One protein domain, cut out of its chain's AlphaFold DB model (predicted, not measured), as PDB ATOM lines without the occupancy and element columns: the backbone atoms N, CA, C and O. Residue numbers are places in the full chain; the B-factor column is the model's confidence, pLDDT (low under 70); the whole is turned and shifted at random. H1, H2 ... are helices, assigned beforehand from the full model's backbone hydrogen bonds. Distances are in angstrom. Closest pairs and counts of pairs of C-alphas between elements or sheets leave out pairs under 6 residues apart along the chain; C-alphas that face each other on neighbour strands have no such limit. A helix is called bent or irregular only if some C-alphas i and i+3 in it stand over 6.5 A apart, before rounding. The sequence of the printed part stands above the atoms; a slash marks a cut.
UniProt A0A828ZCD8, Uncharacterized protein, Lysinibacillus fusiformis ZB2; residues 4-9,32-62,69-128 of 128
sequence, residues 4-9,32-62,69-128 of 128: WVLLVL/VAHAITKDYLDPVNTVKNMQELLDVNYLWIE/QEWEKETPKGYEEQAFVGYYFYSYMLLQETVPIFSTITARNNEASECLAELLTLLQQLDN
ATOM      1  N   TRP A   4      12.219  33.015 -26.902       94.31
ATOM      2  CA  TRP A   4      12.098  33.862 -25.705       94.31
ATOM      3  C   TRP A   4      12.147  35.350 -26.008       94.31
ATOM      4  O   TRP A   4      11.369  36.119 -25.441       94.31
ATOM      5  N   VAL A   5      13.057  35.767 -26.890       94.25
ATOM      6  CA  VAL A   5      13.127  37.168 -27.311       94.25
ATOM      7  C   VAL A   5      11.820  37.543 -28.003       94.25
ATOM      8  O   VAL A   5      11.229  38.565 -27.662       94.25
ATOM      9  N   LEU A   6      11.324  36.679 -28.891       96.38
ATOM     10  CA  LEU A   6      10.046  36.874 -29.565       96.38
ATOM     11  C   LEU A   6       8.878  36.958 -28.570       96.38
ATOM     12  O   LEU A   6       8.119  37.920 -28.610       96.38
ATOM     13  N   LEU A   7       8.784  36.027 -27.618       96.25
ATOM     14  CA  LEU A   7       7.780  36.027 -26.549       96.25
ATOM     15  C   LEU A   7       7.763  37.357 -25.783       96.25
ATOM     16  O   LEU A   7       6.698  37.911 -25.511       96.25
ATOM     17  N   VAL A   8       8.936  37.883 -25.423       95.19
ATOM     18  CA  VAL A   8       9.042  39.169 -24.719       95.19
ATOM     19  C   VAL A   8       8.575  40.324 -25.605       95.19
ATOM     20  O   VAL A   8       7.880  41.213 -25.113       95.19
ATOM     21  N   LEU A   9       8.934  40.327 -26.890       95.00
ATOM     22  CA  LEU A   9       8.514  41.364 -27.834       95.00
ATOM     23  C   LEU A   9       6.997  41.342 -28.062       95.00
ATOM     24  O   LEU A   9       6.354  42.380 -27.931       95.00
ATOM     25  N   VAL A  32      10.802  36.750 -38.959       96.12
ATOM     26  CA  VAL A  32      10.702  35.460 -38.255       96.12
ATOM     27  C   VAL A  32       9.754  34.516 -38.983       96.12
ATOM     28  O   VAL A  32      10.113  33.360 -39.183       96.12
ATOM     29  N   ALA A  33       8.582  34.997 -39.405       96.31
ATOM     30  CA  ALA A  33       7.611  34.190 -40.144       96.31
ATOM     31  C   ALA A  33       8.205  33.615 -41.440       96.31
ATOM     32  O   ALA A  33       8.044  32.430 -41.710       96.31
ATOM     33  N   HIS A  34       8.967  34.416 -42.191       96.19
ATOM     34  CA  HIS A  34       9.662  33.975 -43.409       96.19
ATOM     35  C   HIS A  34      10.739  32.912 -43.172       96.19
ATOM     36  O   HIS A  34      11.071  32.163 -44.086       96.19
ATOM     37  N   ALA A  35      11.302  32.841 -41.967       94.31
ATOM     38  CA  ALA A  35      12.304  31.835 -41.629       94.31
ATOM     39  C   ALA A  35      11.688  30.468 -41.274       94.31
ATOM     40  O   ALA A  35      12.430  29.500 -41.110       94.31
ATOM     41  N   ILE A  36      10.362  30.381 -41.124       94.62
ATOM     42  CA  ILE A  36       9.650  29.160 -40.738       94.62
ATOM     43  C   ILE A  36       9.196  28.405 -41.990       94.62
ATOM     44  O   ILE A  36       8.539  28.958 -42.870       94.62
ATOM     45  N   THR A  37       9.506  27.110 -42.044       91.69
ATOM     46  CA  THR A  37       9.018  26.185 -43.074       91.69
ATOM     47  C   THR A  37       8.021  25.198 -42.469       91.69
ATOM     48  O   THR A  37       8.032  24.955 -41.262       91.69
ATOM     49  N   LYS A  38       7.160  24.601 -43.307       90.75
ATOM     50  CA  LYS A  38       6.165  23.609 -42.857       90.75
ATOM     51  C   LYS A  38       6.794  22.375 -42.214       90.75
ATOM     52  O   LYS A  38       6.225  21.827 -41.278       90.75
ATOM     53  N   ASP A  39       7.980  21.985 -42.672       89.06
ATOM     54  CA  ASP A  39       8.701  20.818 -42.154       89.06
ATOM     55  C   ASP A  39       9.064  20.972 -40.666       89.06
ATOM     56  O   ASP A  39       9.201  19.982 -39.951       89.06
ATOM     57  N   TYR A  40       9.164  22.213 -40.172       91.06
ATOM     58  CA  TYR A  40       9.459  22.510 -38.769       91.06
ATOM     59  C   TYR A  40       8.221  22.552 -37.865       91.06
ATOM     60  O   TYR A  40       8.353  22.798 -36.667       91.06
ATOM     61  N   LEU A  41       7.020  22.361 -38.416       92.50
ATOM     62  CA  LEU A  41       5.760  22.512 -37.682       92.50
ATOM     63  C   LEU A  41       5.175  21.188 -37.181       92.50
ATOM     64  O   LEU A  41       4.124  21.194 -36.542       92.50
ATOM     65  N   ASP A  42       5.844  20.061 -37.431       91.19
ATOM     66  CA  ASP A  42       5.429  18.778 -36.872       91.19
ATOM     67  C   ASP A  42       5.803  18.704 -35.376       91.19
ATOM     68  O   ASP A  42       6.992  18.725 -35.038       91.19
ATOM     69  N   PRO A  43       4.822  18.581 -34.456       88.44
ATOM     70  CA  PRO A  43       5.088  18.481 -33.023       88.44
ATOM     71  C   PRO A  43       5.898  17.234 -32.630       88.44
ATOM     72  O   PRO A  43       6.426  17.187 -31.522       88.44
ATOM     73  N   VAL A  44       6.003  16.220 -33.498       89.38
ATOM     74  CA  VAL A  44       6.848  15.033 -33.278       89.38
ATOM     75  C   VAL A  44       8.338  15.364 -33.421       89.38
ATOM     76  O   VAL A  44       9.171  14.702 -32.802       89.38
ATOM     77  N   ASN A  45       8.675  16.403 -34.189       88.06
ATOM     78  CA  ASN A  45      10.052  16.768 -34.524       88.06
ATOM     79  C   ASN A  45      10.649  17.821 -33.577       88.06
ATOM     80  O   ASN A  45      11.731  18.332 -33.840       88.06
ATOM     81  N   THR A  46       9.965  18.162 -32.484       91.69
ATOM     82  CA  THR A  46      10.410  19.157 -31.498       91.69
ATOM     83  C   THR A  46      10.415  18.570 -30.087       91.69
ATOM     84  O   THR A  46       9.722  17.598 -29.785       91.69
ATOM     85  N   VAL A  47      11.171  19.211 -29.194       89.44
ATOM     86  CA  VAL A  47      11.048  19.025 -27.739       89.44
ATOM     87  C   VAL A  47       9.615  19.315 -27.265       89.44
ATOM     88  O   VAL A  47       8.838  19.954 -27.977       89.44
ATOM     89  N   LYS A  48       9.231  18.860 -26.064       89.81
ATOM     90  CA  LYS A  48       7.815  18.861 -25.636       89.81
ATOM     91  C   LYS A  48       7.286  20.239 -25.267       89.81
ATOM     92  O   LYS A  48       6.096  20.513 -25.420       89.81
ATOM     93  N   ASN A  49       8.137  21.083 -24.695       91.88
ATOM     94  CA  ASN A  49       7.790  22.446 -24.311       91.88
ATOM     95  C   ASN A  49       8.979  23.383 -24.536       91.88
ATOM     96  O   ASN A  49      10.131  22.964 -24.570       91.88
ATOM     97  N   MET A  50       8.691  24.677 -24.643       92.00
ATOM     98  CA  MET A  50       9.713  25.686 -24.910       92.00
ATOM     99  C   MET A  50      10.814  25.712 -23.835       92.00
ATOM    100  O   MET A  50      11.954  26.019 -24.163       92.00
ATOM    101  N   GLN A  51      10.515  25.372 -22.572       91.31
ATOM    102  CA  GLN A  51      11.512  25.323 -21.495       91.31
ATOM    103  C   GLN A  51      12.570  24.239 -21.724       91.31
ATOM    104  O   GLN A  51      13.714  24.440 -21.322       91.31
ATOM    105  N   GLU A  52      12.220  23.139 -22.393       90.56
ATOM    106  CA  GLU A  52      13.162  22.064 -22.706       90.56
ATOM    107  C   GLU A  52      14.286  22.522 -23.641       90.56
ATOM    108  O   GLU A  52      15.369  21.973 -23.524       90.56
ATOM    109  N   LEU A  53      14.142  23.580 -24.462       87.88
ATOM    110  CA  LEU A  53      15.293  24.067 -25.259       87.88
ATOM    111  C   LEU A  53      16.387  24.744 -24.410       87.88
ATOM    112  O   LEU A  53      17.415  25.142 -24.954       87.88
ATOM    113  N   LEU A  54      16.161  24.930 -23.103       87.25
ATOM    114  CA  LEU A  54      17.181  25.378 -22.146       87.25
ATOM    115  C   LEU A  54      17.801  24.216 -21.366       87.25
ATOM    116  O   LEU A  54      18.598  24.455 -20.458       87.25
ATOM    117  N   ASP A  55      17.412  22.975 -21.659       86.25
ATOM    118  CA  ASP A  55      18.039  21.812 -21.050       86.25
ATOM    119  C   ASP A  55      19.503  21.728 -21.500       86.25
ATOM    120  O   ASP A  55      19.825  21.914 -22.673       86.25
ATOM    121  N   VAL A  56      20.391  21.434 -20.550       79.12
ATOM    122  CA  VAL A  56      21.840  21.325 -20.770       79.12
ATOM    123  C   VAL A  56      22.205  20.333 -21.873       79.12
ATOM    124  O   VAL A  56      23.253  20.485 -22.487       79.12
ATOM    125  N   ASN A  57      21.343  19.353 -22.158       78.12
ATOM    126  CA  ASN A  57      21.525  18.395 -23.247       78.12
ATOM    127  C   ASN A  57      21.433  19.036 -24.645       78.12
ATOM    128  O   ASN A  57      21.914  18.447 -25.610       78.12
ATOM    129  N   TYR A  58      20.828  20.220 -24.756       75.88
ATOM    130  CA  TYR A  58      20.659  20.967 -26.007       75.88
ATOM    131  C   TYR A  58      21.497  22.249 -26.066       75.88
ATOM    132  O   TYR A  58      21.478  22.961 -27.074       75.88
ATOM    133  N   LEU A  59      22.213  22.568 -24.986       74.56
ATOM    134  CA  LEU A  59      23.099  23.722 -24.909       74.56
ATOM    135  C   LEU A  59      24.533  23.315 -25.258       74.56
ATOM    136  O   LEU A  59      24.969  22.200 -24.978       74.56
ATOM    137  N   TRP A  60      25.277  24.249 -25.849       66.75
ATOM    138  CA  TRP A  60      26.710  24.081 -26.080       66.75
ATOM    139  C   TRP A  60      27.441  23.955 -24.739       66.75
ATOM    140  O   TRP A  60      27.193  24.733 -23.815       66.75
ATOM    141  N   ILE A  61      28.325  22.964 -24.624       66.56
ATOM    142  CA  ILE A  61      29.116  22.741 -23.413       66.56
ATOM    143  C   ILE A  61      30.286  23.728 -23.443       66.56
ATOM    144  O   ILE A  61      31.115  23.660 -24.334       66.56
ATOM    145  N   GLU A  62      30.387  24.622 -22.457       57.91
ATOM    146  CA  GLU A  62      31.417  25.682 -22.422       57.91
ATOM    147  C   GLU A  62      32.876  25.172 -22.362       57.91
ATOM    148  O   GLU A  62      33.805  25.952 -22.553       57.91
ATOM    149  N   GLN A  69      40.022  20.147 -33.412       59.59
ATOM    150  CA  GLN A  69      40.013  18.826 -34.057       59.59
ATOM    151  C   GLN A  69      38.610  18.298 -34.415       59.59
ATOM    152  O   GLN A  69      38.476  17.463 -35.310       59.59
ATOM    153  N   GLU A  70      37.550  18.733 -33.727       56.97
ATOM    154  CA  GLU A  70      36.166  18.345 -34.050       56.97
ATOM    155  C   GLU A  70      35.616  19.166 -35.227       56.97
ATOM    156  O   GLU A  70      34.864  18.625 -36.038       56.97
ATOM    157  N   TRP A  71      36.050  20.425 -35.378       59.28
ATOM    158  CA  TRP A  71      35.743  21.275 -36.541       59.28
ATOM    159  C   TRP A  71      36.420  20.795 -37.839       59.28
ATOM    160  O   TRP A  71      35.940  21.111 -38.927       59.28
ATOM    161  N   GLU A  72      37.501  20.008 -37.744       62.22
ATOM    162  CA  GLU A  72      38.176  19.365 -38.885       62.22
ATOM    163  C   GLU A  72      37.444  18.115 -39.412       62.22
ATOM    164  O   GLU A  72      37.790  17.591 -40.475       62.22
ATOM    165  N   LYS A  73      36.415  17.622 -38.707       64.19
ATOM    166  CA  LYS A  73      35.551  16.555 -39.230       64.19
ATOM    167  C   LYS A  73      34.662  17.118 -40.340       64.19
ATOM    168  O   LYS A  73      34.152  18.227 -40.232       64.19
ATOM    169  N   GLU A  74      34.411  16.326 -41.387       57.66
ATOM    170  CA  GLU A  74      33.638  16.758 -42.570       57.66
ATOM    171  C   GLU A  74      32.231  17.299 -42.251       57.66
ATOM    172  O   GLU A  74      31.633  18.001 -43.065       57.66
ATOM    173  N   THR A  75      31.675  16.989 -41.078       56.16
ATOM    174  CA  THR A  75      30.426  17.576 -40.587       56.16
ATOM    175  C   THR A  75      30.606  17.966 -39.120       56.16
ATOM    176  O   THR A  75      30.707  17.073 -38.272       56.16
ATOM    177  N   PRO A  76      30.650  19.273 -38.801       59.16
ATOM    178  CA  PRO A  76      30.629  19.746 -37.424       59.16
ATOM    179  C   PRO A  76      29.406  19.184 -36.699       59.16
ATOM    180  O   PRO A  76      28.347  19.007 -37.312       59.16
ATOM    181  N   LYS A  77      29.516  18.934 -35.391       61.81
ATOM    182  CA  LYS A  77      28.334  18.639 -34.575       61.81
ATOM    183  C   LYS A  77      27.427  19.870 -34.611       61.81
ATOM    184  O   LYS A  77      27.734  20.894 -34.016       61.81
ATOM    185  N   GLY A  78      26.360  19.793 -35.401       61.66
ATOM    186  CA  GLY A  78      25.328  20.819 -35.431       61.66
ATOM    187  C   GLY A  78      24.537  20.845 -34.127       61.66
ATOM    188  O   GLY A  78      24.760  20.038 -33.222       61.66
ATOM    189  N   TYR A  79      23.569  21.756 -34.054       64.19
ATOM    190  CA  TYR A  79      22.548  21.690 -33.013       64.19
ATOM    191  C   TYR A  79      21.836  20.338 -33.061       64.19
ATOM    192  O   TYR A  79      21.640  19.767 -34.136       64.19
ATOM    193  N   GLU A  80      21.425  19.854 -31.893       78.88
ATOM    194  CA  GLU A  80      20.501  18.728 -31.818       78.88
ATOM    195  C   GLU A  80      19.232  19.069 -32.623       78.88
ATOM    196  O   GLU A  80      18.727  20.195 -32.559       78.88
ATOM    197  N   GLU A  81      18.774  18.124 -33.445       83.31
ATOM    198  CA  GLU A  81      17.765  18.367 -34.478       83.31
ATOM    199  C   GLU A  81      16.419  18.786 -33.875       83.31
ATOM    200  O   GLU A  81      15.815  19.751 -34.348       83.31
ATOM    201  N   GLN A  82      15.978  18.139 -32.790       87.06
ATOM    202  CA  GLN A  82      14.712  18.471 -32.132       87.06
ATOM    203  C   GLN A  82      14.760  19.836 -31.458       87.06
ATOM    204  O   GLN A  82      13.786  20.592 -31.510       87.06
ATOM    205  N   ALA A  83      15.890  20.175 -30.835       86.38
ATOM    206  CA  ALA A  83      16.100  21.503 -30.293       86.38
ATOM    207  C   ALA A  83      16.055  22.533 -31.419       86.38
ATOM    208  O   ALA A  83      15.272  23.475 -31.336       86.38
ATOM    209  N   PHE A  84      16.819  22.334 -32.495       88.75
ATOM    210  CA  PHE A  84      16.858  23.243 -33.638       88.75
ATOM    211  C   PHE A  84      15.467  23.485 -34.237       88.75
ATOM    212  O   PHE A  84      15.047  24.637 -34.357       88.75
ATOM    213  N   VAL A  85      14.719  22.419 -34.536       92.00
ATOM    214  CA  VAL A  85      13.337  22.505 -35.034       92.00
ATOM    215  C   VAL A  85      12.435  23.217 -34.024       92.00
ATOM    216  O   VAL A  85      11.647  24.087 -34.399       92.00
ATOM    217  N   GLY A  86      12.613  22.941 -32.732       92.75
ATOM    218  CA  GLY A  86      11.850  23.573 -31.663       92.75
ATOM    219  C   GLY A  86      11.966  25.100 -31.624       92.75
ATOM    220  O   GLY A  86      10.984  25.778 -31.311       92.75
ATOM    221  N   TYR A  87      13.102  25.687 -32.025       93.12
ATOM    222  CA  TYR A  87      13.213  27.150 -32.144       93.12
ATOM    223  C   TYR A  87      12.213  27.721 -33.160       93.12
ATOM    224  O   TYR A  87      11.626  28.778 -32.919       93.12
ATOM    225  N   TYR A  88      11.988  27.035 -34.277       94.81
ATOM    226  CA  TYR A  88      11.030  27.467 -35.294       94.81
ATOM    227  C   TYR A  88       9.599  27.133 -34.881       94.81
ATOM    228  O   TYR A  88       8.739  28.013 -34.942       94.81
ATOM    229  N   PHE A  89       9.371  25.922 -34.365       95.81
ATOM    230  CA  PHE A  89       8.064  25.468 -33.894       95.81
ATOM    231  C   PHE A  89       7.474  26.418 -32.842       95.81
ATOM    232  O   PHE A  89       6.362  26.925 -32.995       95.81
ATOM    233  N   TYR A  90       8.229  26.745 -31.789       96.69
ATOM    234  CA  TYR A  90       7.721  27.645 -30.752       96.69
ATOM    235  C   TYR A  90       7.634  29.094 -31.220       96.69
ATOM    236  O   TYR A  90       6.737  29.814 -30.785       96.69
ATOM    237  N   SER A  91       8.503  29.535 -32.134       96.94
ATOM    238  CA  SER A  91       8.357  30.864 -32.737       96.94
ATOM    239  C   SER A  91       7.055  30.980 -33.534       96.94
ATOM    240  O   SER A  91       6.361  31.989 -33.416       96.94
ATOM    241  N   TYR A  92       6.687  29.935 -34.281       96.94
ATOM    242  CA  TYR A  92       5.410  29.846 -34.987       96.94
ATOM    243  C   TYR A  92       4.221  29.913 -34.027       96.94
ATOM    244  O   TYR A  92       3.350  30.763 -34.202       96.94
ATOM    245  N   MET A  93       4.220  29.085 -32.976       96.69
ATOM    246  CA  MET A  93       3.143  29.067 -31.978       96.69
ATOM    247  C   MET A  93       2.917  30.451 -31.355       96.69
ATOM    248  O   MET A  93       1.785  30.919 -31.258       96.69
ATOM    249  N   LEU A  94       3.998  31.153 -31.007       97.38
ATOM    250  CA  LEU A  94       3.923  32.502 -30.443       97.38
ATOM    251  C   LEU A  94       3.338  33.529 -31.427       97.38
ATOM    252  O   LEU A  94       2.550  34.395 -31.034       97.38
ATOM    253  N   LEU A  95       3.713  33.447 -32.708       96.88
ATOM    254  CA  LEU A  95       3.151  34.307 -33.750       96.88
ATOM    255  C   LEU A  95       1.664  34.014 -33.976       96.88
ATOM    256  O   LEU A  95       0.878  34.960 -34.055       96.88
ATOM    257  N   GLN A  96       1.277  32.735 -34.008       96.12
ATOM    258  CA  GLN A  96      -0.118  32.302 -34.139       96.12
ATOM    259  C   GLN A  96      -0.993  32.830 -33.001       96.12
ATOM    260  O   GLN A  96      -2.027  33.450 -33.244       96.12
ATOM    261  N   GLU A  97      -0.542  32.696 -31.752       95.50
ATOM    262  CA  GLU A  97      -1.256  33.230 -30.585       95.50
ATOM    263  C   GLU A  97      -1.470  34.754 -30.659       95.50
ATOM    264  O   GLU A  97      -2.417  35.289 -30.076       95.50
ATOM    265  N   THR A  98      -0.621  35.469 -31.406       95.50
ATOM    266  CA  THR A  98      -0.657  36.935 -31.525       95.50
ATOM    267  C   THR A  98      -1.433  37.433 -32.760       95.50
ATOM    268  O   THR A  98      -1.670  38.637 -32.896       95.50
ATOM    269  N   VAL A  99      -1.935  36.540 -33.622       95.31
ATOM    270  CA  VAL A  99      -2.749  36.873 -34.815       95.31
ATOM    271  C   VAL A  99      -3.899  37.862 -34.546       95.31
ATOM    272  O   VAL A  99      -4.060  38.807 -35.335       95.31
ATOM    273  N   PRO A 100      -4.680  37.749 -33.448       93.25
ATOM    274  CA  PRO A 100      -5.750  38.708 -33.159       93.25
ATOM    275  C   PRO A 100      -5.242  40.146 -32.973       93.25
ATOM    276  O   PRO A 100      -5.906  41.116 -33.355       93.25
ATOM    277  N   ILE A 101      -4.041  40.298 -32.412       92.19
ATOM    278  CA  ILE A 101      -3.414  41.599 -32.172       92.19
ATOM    279  C   ILE A 101      -2.906  42.184 -33.482       92.19
ATOM    280  O   ILE A 101      -3.206  43.341 -33.769       92.19
ATOM    281  N   PHE A 102      -2.225  41.385 -34.310       92.88
ATOM    282  CA  PHE A 102      -1.794  41.810 -35.643       92.88
ATOM    283  C   PHE A 102      -2.975  42.309 -36.479       92.88
ATOM    284  O   PHE A 102      -2.933  43.429 -36.979       92.88
ATOM    285  N   SER A 103      -4.075  41.551 -36.507       90.00
ATOM    286  CA  SER A 103      -5.313  41.939 -37.199       90.00
ATOM    287  C   SER A 103      -5.878  43.276 -36.702       90.00
ATOM    288  O   SER A 103      -6.334  44.105 -37.490       90.00
ATOM    289  N   THR A 104      -5.820  43.519 -35.389       88.38
ATOM    290  CA  THR A 104      -6.304  44.772 -34.791       88.38
ATOM    291  C   THR A 104      -5.403  45.961 -35.142       88.38
ATOM    292  O   THR A 104      -5.907  47.064 -35.358       88.38
ATOM    293  N   ILE A 105      -4.082  45.755 -35.222       86.19
ATOM    294  CA  ILE A 105      -3.124  46.796 -35.624       86.19
ATOM    295  C   ILE A 105      -3.333  47.164 -37.097       86.19
ATOM    296  O   ILE A 105      -3.402  48.354 -37.400       86.19
ATOM    297  N   THR A 106      -3.516  46.183 -37.989       82.88
ATOM    298  CA  THR A 106      -3.764  46.417 -39.425       82.88
ATOM    299  C   THR A 106      -4.953  47.350 -39.650       82.88
ATOM    300  O   THR A 106      -4.900  48.244 -40.487       82.88
ATOM    301  N   ALA A 107      -6.018  47.204 -38.856       78.50
ATOM    302  CA  ALA A 107      -7.211  48.043 -38.961       78.50
ATOM    303  C   ALA A 107      -6.998  49.507 -38.519       78.50
ATOM    304  O   ALA A 107      -7.843  50.356 -38.802       78.50
ATOM    305  N   ARG A 108      -5.915  49.811 -37.790       76.50
ATOM    306  CA  ARG A 108      -5.685  51.117 -37.143       76.50
ATOM    307  C   ARG A 108      -4.414  51.834 -37.589       76.50
ATOM    308  O   ARG A 108      -4.309  53.038 -37.372       76.50
ATOM    309  N   ASN A 109      -3.452  51.123 -38.172       69.94
ATOM    310  CA  ASN A 109      -2.140  51.652 -38.521       69.94
ATOM    311  C   ASN A 109      -1.863  51.477 -40.019       69.94
ATOM    312  O   ASN A 109      -1.667  50.365 -40.502       69.94
ATOM    313  N   ASN A 110      -1.837  52.597 -40.744       71.12
ATOM    314  CA  ASN A 110      -1.728  52.597 -42.201       71.12
ATOM    315  C   ASN A 110      -0.296  52.325 -42.700       71.12
ATOM    316  O   ASN A 110      -0.121  51.789 -43.785       71.12
ATOM    317  N   GLU A 111       0.732  52.661 -41.915       81.06
ATOM    318  CA  GLU A 111       2.134  52.575 -42.355       81.06
ATOM    319  C   GLU A 111       2.662  51.132 -42.362       81.06
ATOM    320  O   GLU A 111       3.470  50.769 -43.208       81.06
ATOM    321  N   ALA A 112       2.176  50.285 -41.448       84.81
ATOM    322  CA  ALA A 112       2.589  48.883 -41.339       84.81
ATOM    323  C   ALA A 112       1.560  47.882 -41.896       84.81
ATOM    324  O   ALA A 112       1.739  46.672 -41.753       84.81
ATOM    325  N   SER A 113       0.480  48.377 -42.510       85.25
ATOM    326  CA  SER A 113      -0.664  47.566 -42.945       85.25
ATOM    327  C   SER A 113      -0.271  46.481 -43.953       85.25
ATOM    328  O   SER A 113      -0.665  45.328 -43.794       85.25
ATOM    329  N   GLU A 114       0.572  46.813 -44.938       90.19
ATOM    330  CA  GLU A 114       1.032  45.860 -45.959       90.19
ATOM    331  C   GLU A 114       1.861  44.722 -45.346       90.19
ATOM    332  O   GLU A 114       1.552  43.550 -45.564       90.19
ATOM    333  N   CYS A 115       2.848  45.044 -44.500       92.94
ATOM    334  CA  CYS A 115       3.662  44.031 -43.821       92.94
ATOM    335  C   CYS A 115       2.834  43.152 -42.873       92.94
ATOM    336  O   CYS A 115       3.108  41.960 -42.744       92.94
ATOM    337  N   LEU A 116       1.823  43.713 -42.203       93.31
ATOM    338  CA  LEU A 116       0.923  42.928 -41.357       93.31
ATOM    339  C   LEU A 116       0.013  42.015 -42.180       93.31
ATOM    340  O   LEU A 116      -0.229  40.882 -41.772       93.31
ATOM    341  N   ALA A 117      -0.486  42.478 -43.328       93.50
ATOM    342  CA  ALA A 117      -1.284  41.652 -44.228       93.50
ATOM    343  C   ALA A 117      -0.466  40.472 -44.775       93.50
ATOM    344  O   ALA A 117      -0.957  39.341 -44.801       93.50
ATOM    345  N   GLU A 118       0.792  40.716 -45.145       95.62
ATOM    346  CA  GLU A 118       1.727  39.668 -45.554       95.62
ATOM    347  C   GLU A 118       1.986  38.674 -44.414       95.62
ATOM    348  O   GLU A 118       1.822  37.470 -44.607       95.62
ATOM    349  N   LEU A 119       2.294  39.165 -43.207       96.44
ATOM    350  CA  LEU A 119       2.508  38.327 -42.024       96.44
ATOM    351  C   LEU A 119       1.303  37.420 -41.746       96.44
ATOM    352  O   LEU A 119       1.461  36.215 -41.566       96.44
ATOM    353  N   LEU A 120       0.093  37.983 -41.739       95.75
ATOM    354  CA  LEU A 120      -1.139  37.225 -41.516       95.75
ATOM    355  C   LEU A 120      -1.363  36.168 -42.605       95.75
ATOM    356  O   LEU A 120      -1.778  35.053 -42.298       95.75
ATOM    357  N   THR A 121      -1.052  36.498 -43.859       95.94
ATOM    358  CA  THR A 121      -1.166  35.563 -44.987       95.94
ATOM    359  C   THR A 121      -0.187  34.397 -44.848       95.94
ATOM    360  O   THR A 121      -0.583  33.247 -45.027       95.94
ATOM    361  N   LEU A 122       1.070  34.665 -44.485       95.94
ATOM    362  CA  LEU A 122       2.078  33.622 -44.263       95.94
ATOM    363  C   LEU A 122       1.673  32.685 -43.126       95.94
ATOM    364  O   LEU A 122       1.722  31.469 -43.283       95.94
ATOM    365  N   LEU A 123       1.212  33.240 -42.003       95.44
ATOM    366  CA  LEU A 123       0.760  32.441 -40.865       95.44
ATOM    367  C   LEU A 123      -0.433  31.550 -41.236       95.44
ATOM    368  O   LEU A 123      -0.456  30.383 -40.863       95.44
ATOM    369  N   GLN A 124      -1.379  32.042 -42.040       93.88
ATOM    370  CA  GLN A 124      -2.477  31.217 -42.558       93.88
ATOM    371  C   GLN A 124      -1.997  30.106 -43.500       93.88
ATOM    372  O   GLN A 124      -2.543  29.008 -43.484       93.88
ATOM    373  N   GLN A 125      -0.998  30.365 -44.344       93.38
ATOM    374  CA  GLN A 125      -0.454  29.348 -45.252       93.38
ATOM    375  C   GLN A 125       0.298  28.239 -44.520       93.38
ATOM    376  O   GLN A 125       0.321  27.110 -45.007       93.38
ATOM    377  N   LEU A 126       0.926  28.570 -43.392       90.62
ATOM    378  CA  LEU A 126       1.618  27.622 -42.524       90.62
ATOM    379  C   LEU A 126       0.647  26.754 -41.709       90.62
ATOM    380  O   LEU A 126       0.997  25.622 -41.395       90.62
ATOM    381  N   ASP A 127      -0.554  27.259 -41.418       85.12
ATOM    382  CA  ASP A 127      -1.585  26.548 -40.647       85.12
ATOM    383  C   ASP A 127      -2.418  25.555 -41.487       85.12
ATOM    384  O   ASP A 127      -2.985  24.608 -40.947       85.12
ATOM    385  N   ASN A 128      -2.494  25.773 -42.809       67.25
ATOM    386  CA  ASN A 128      -3.192  24.910 -43.780       67.25
ATOM    387  C   ASN A 128      -2.282  23.831 -44.377       67.25
ATOM    388  O   ASN A 128      -2.784  22.731 -44.686       67.25
TER     389      ASN A 128
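This is residues 4 to 9, 32 to 62 and 69 to 128 of the 128 residues of an uncharacterized protein of Lysinibacillus fusiformis ZB2 (UniProt A0A828ZCD8). What does the model look like? One long helix, H4, makes the long axis; H2 and H3 are short helices packed on different sides of its first half, H1 is a short piece beside it, and H5 folds back from its far end at a steep angle. Residues 69 to 77 stick out as a free tail before H4 and add to the length. What is it made of? The printed part has 97 residues with five named helices, in the order H1, H2, H3, H4, H5, and no named strand; the class is all helix. It is loose, with a radius of gyration of the C-alphas of 16.7 A and spans of 55 by 27 by 26 A.

What does the first helix meet? H1, residues 4 to 9, only just touches H4, residues 81 to 106, with 3 pairs of C-alphas within 8 A, at a shallow tilt of 10 degrees, the same way. The closest C-alphas are those of Leu 7 and Leu 94, 6.5 A apart, and H4 touches H1 with residues 91 to 94 alone. Where are the other helices? H4 is the hub, touching four helices: with residues 85 to 92 alone it touches H2, residues 38 to 41, closest at C-alphas Leu 41 and Phe 89, 5.3 A, and with residues 83 to 90 alone H3, residues 50 to 54, closest at C-alphas Leu 53 and Ala 83, 5.7 A. H5, residues 113 to 127, touches H4 at a steep tilt of 47 degrees, opposite ways, with the closest C-alphas, those of Thr 106 and Ser 113, 4.8 A apart. H1 and H5 are apart. How do the backbones run? In H1 and H5 every O i to N i+4 pair is within hydrogen-bond range, in H4 19 of 22; H3 has 0 of 1 but 2 of 2 O i to N i+3 pairs, and H2 is too short for an O i to N i+4 pair.

Where does H1 begin? C-alpha 4 is at (12.098, 33.862, -25.705), and H1 measures 8.6 A; H2 measures 5.3 A and H3 8.0 A. How long are H4 and H5? H4 measures 35.7 A from C-alpha 81 at (17.765, 18.367, -34.478); it is irregular, with C-alphas 97 and 100 7.5 A apart, and has a kink of 54 degrees near residue 100. H5 measures 21.2 A and ends with C-alpha 127 at (-1.585, 26.548, -40.647).

Where is the chain cut? Residues 10 to 31 and 63 to 68 are not printed; the gaps are 12.2 A between C-alphas 9 and 32 and 16.0 A between C-alphas 62 and 69. How long are the links? H2 to H3 and H4 to H5 are short. Where is confidence low? The pLDDT is under 70 at residues 60 to 62, 69 to 79, 109 and 128, with a mean of 85.8 over the printed part.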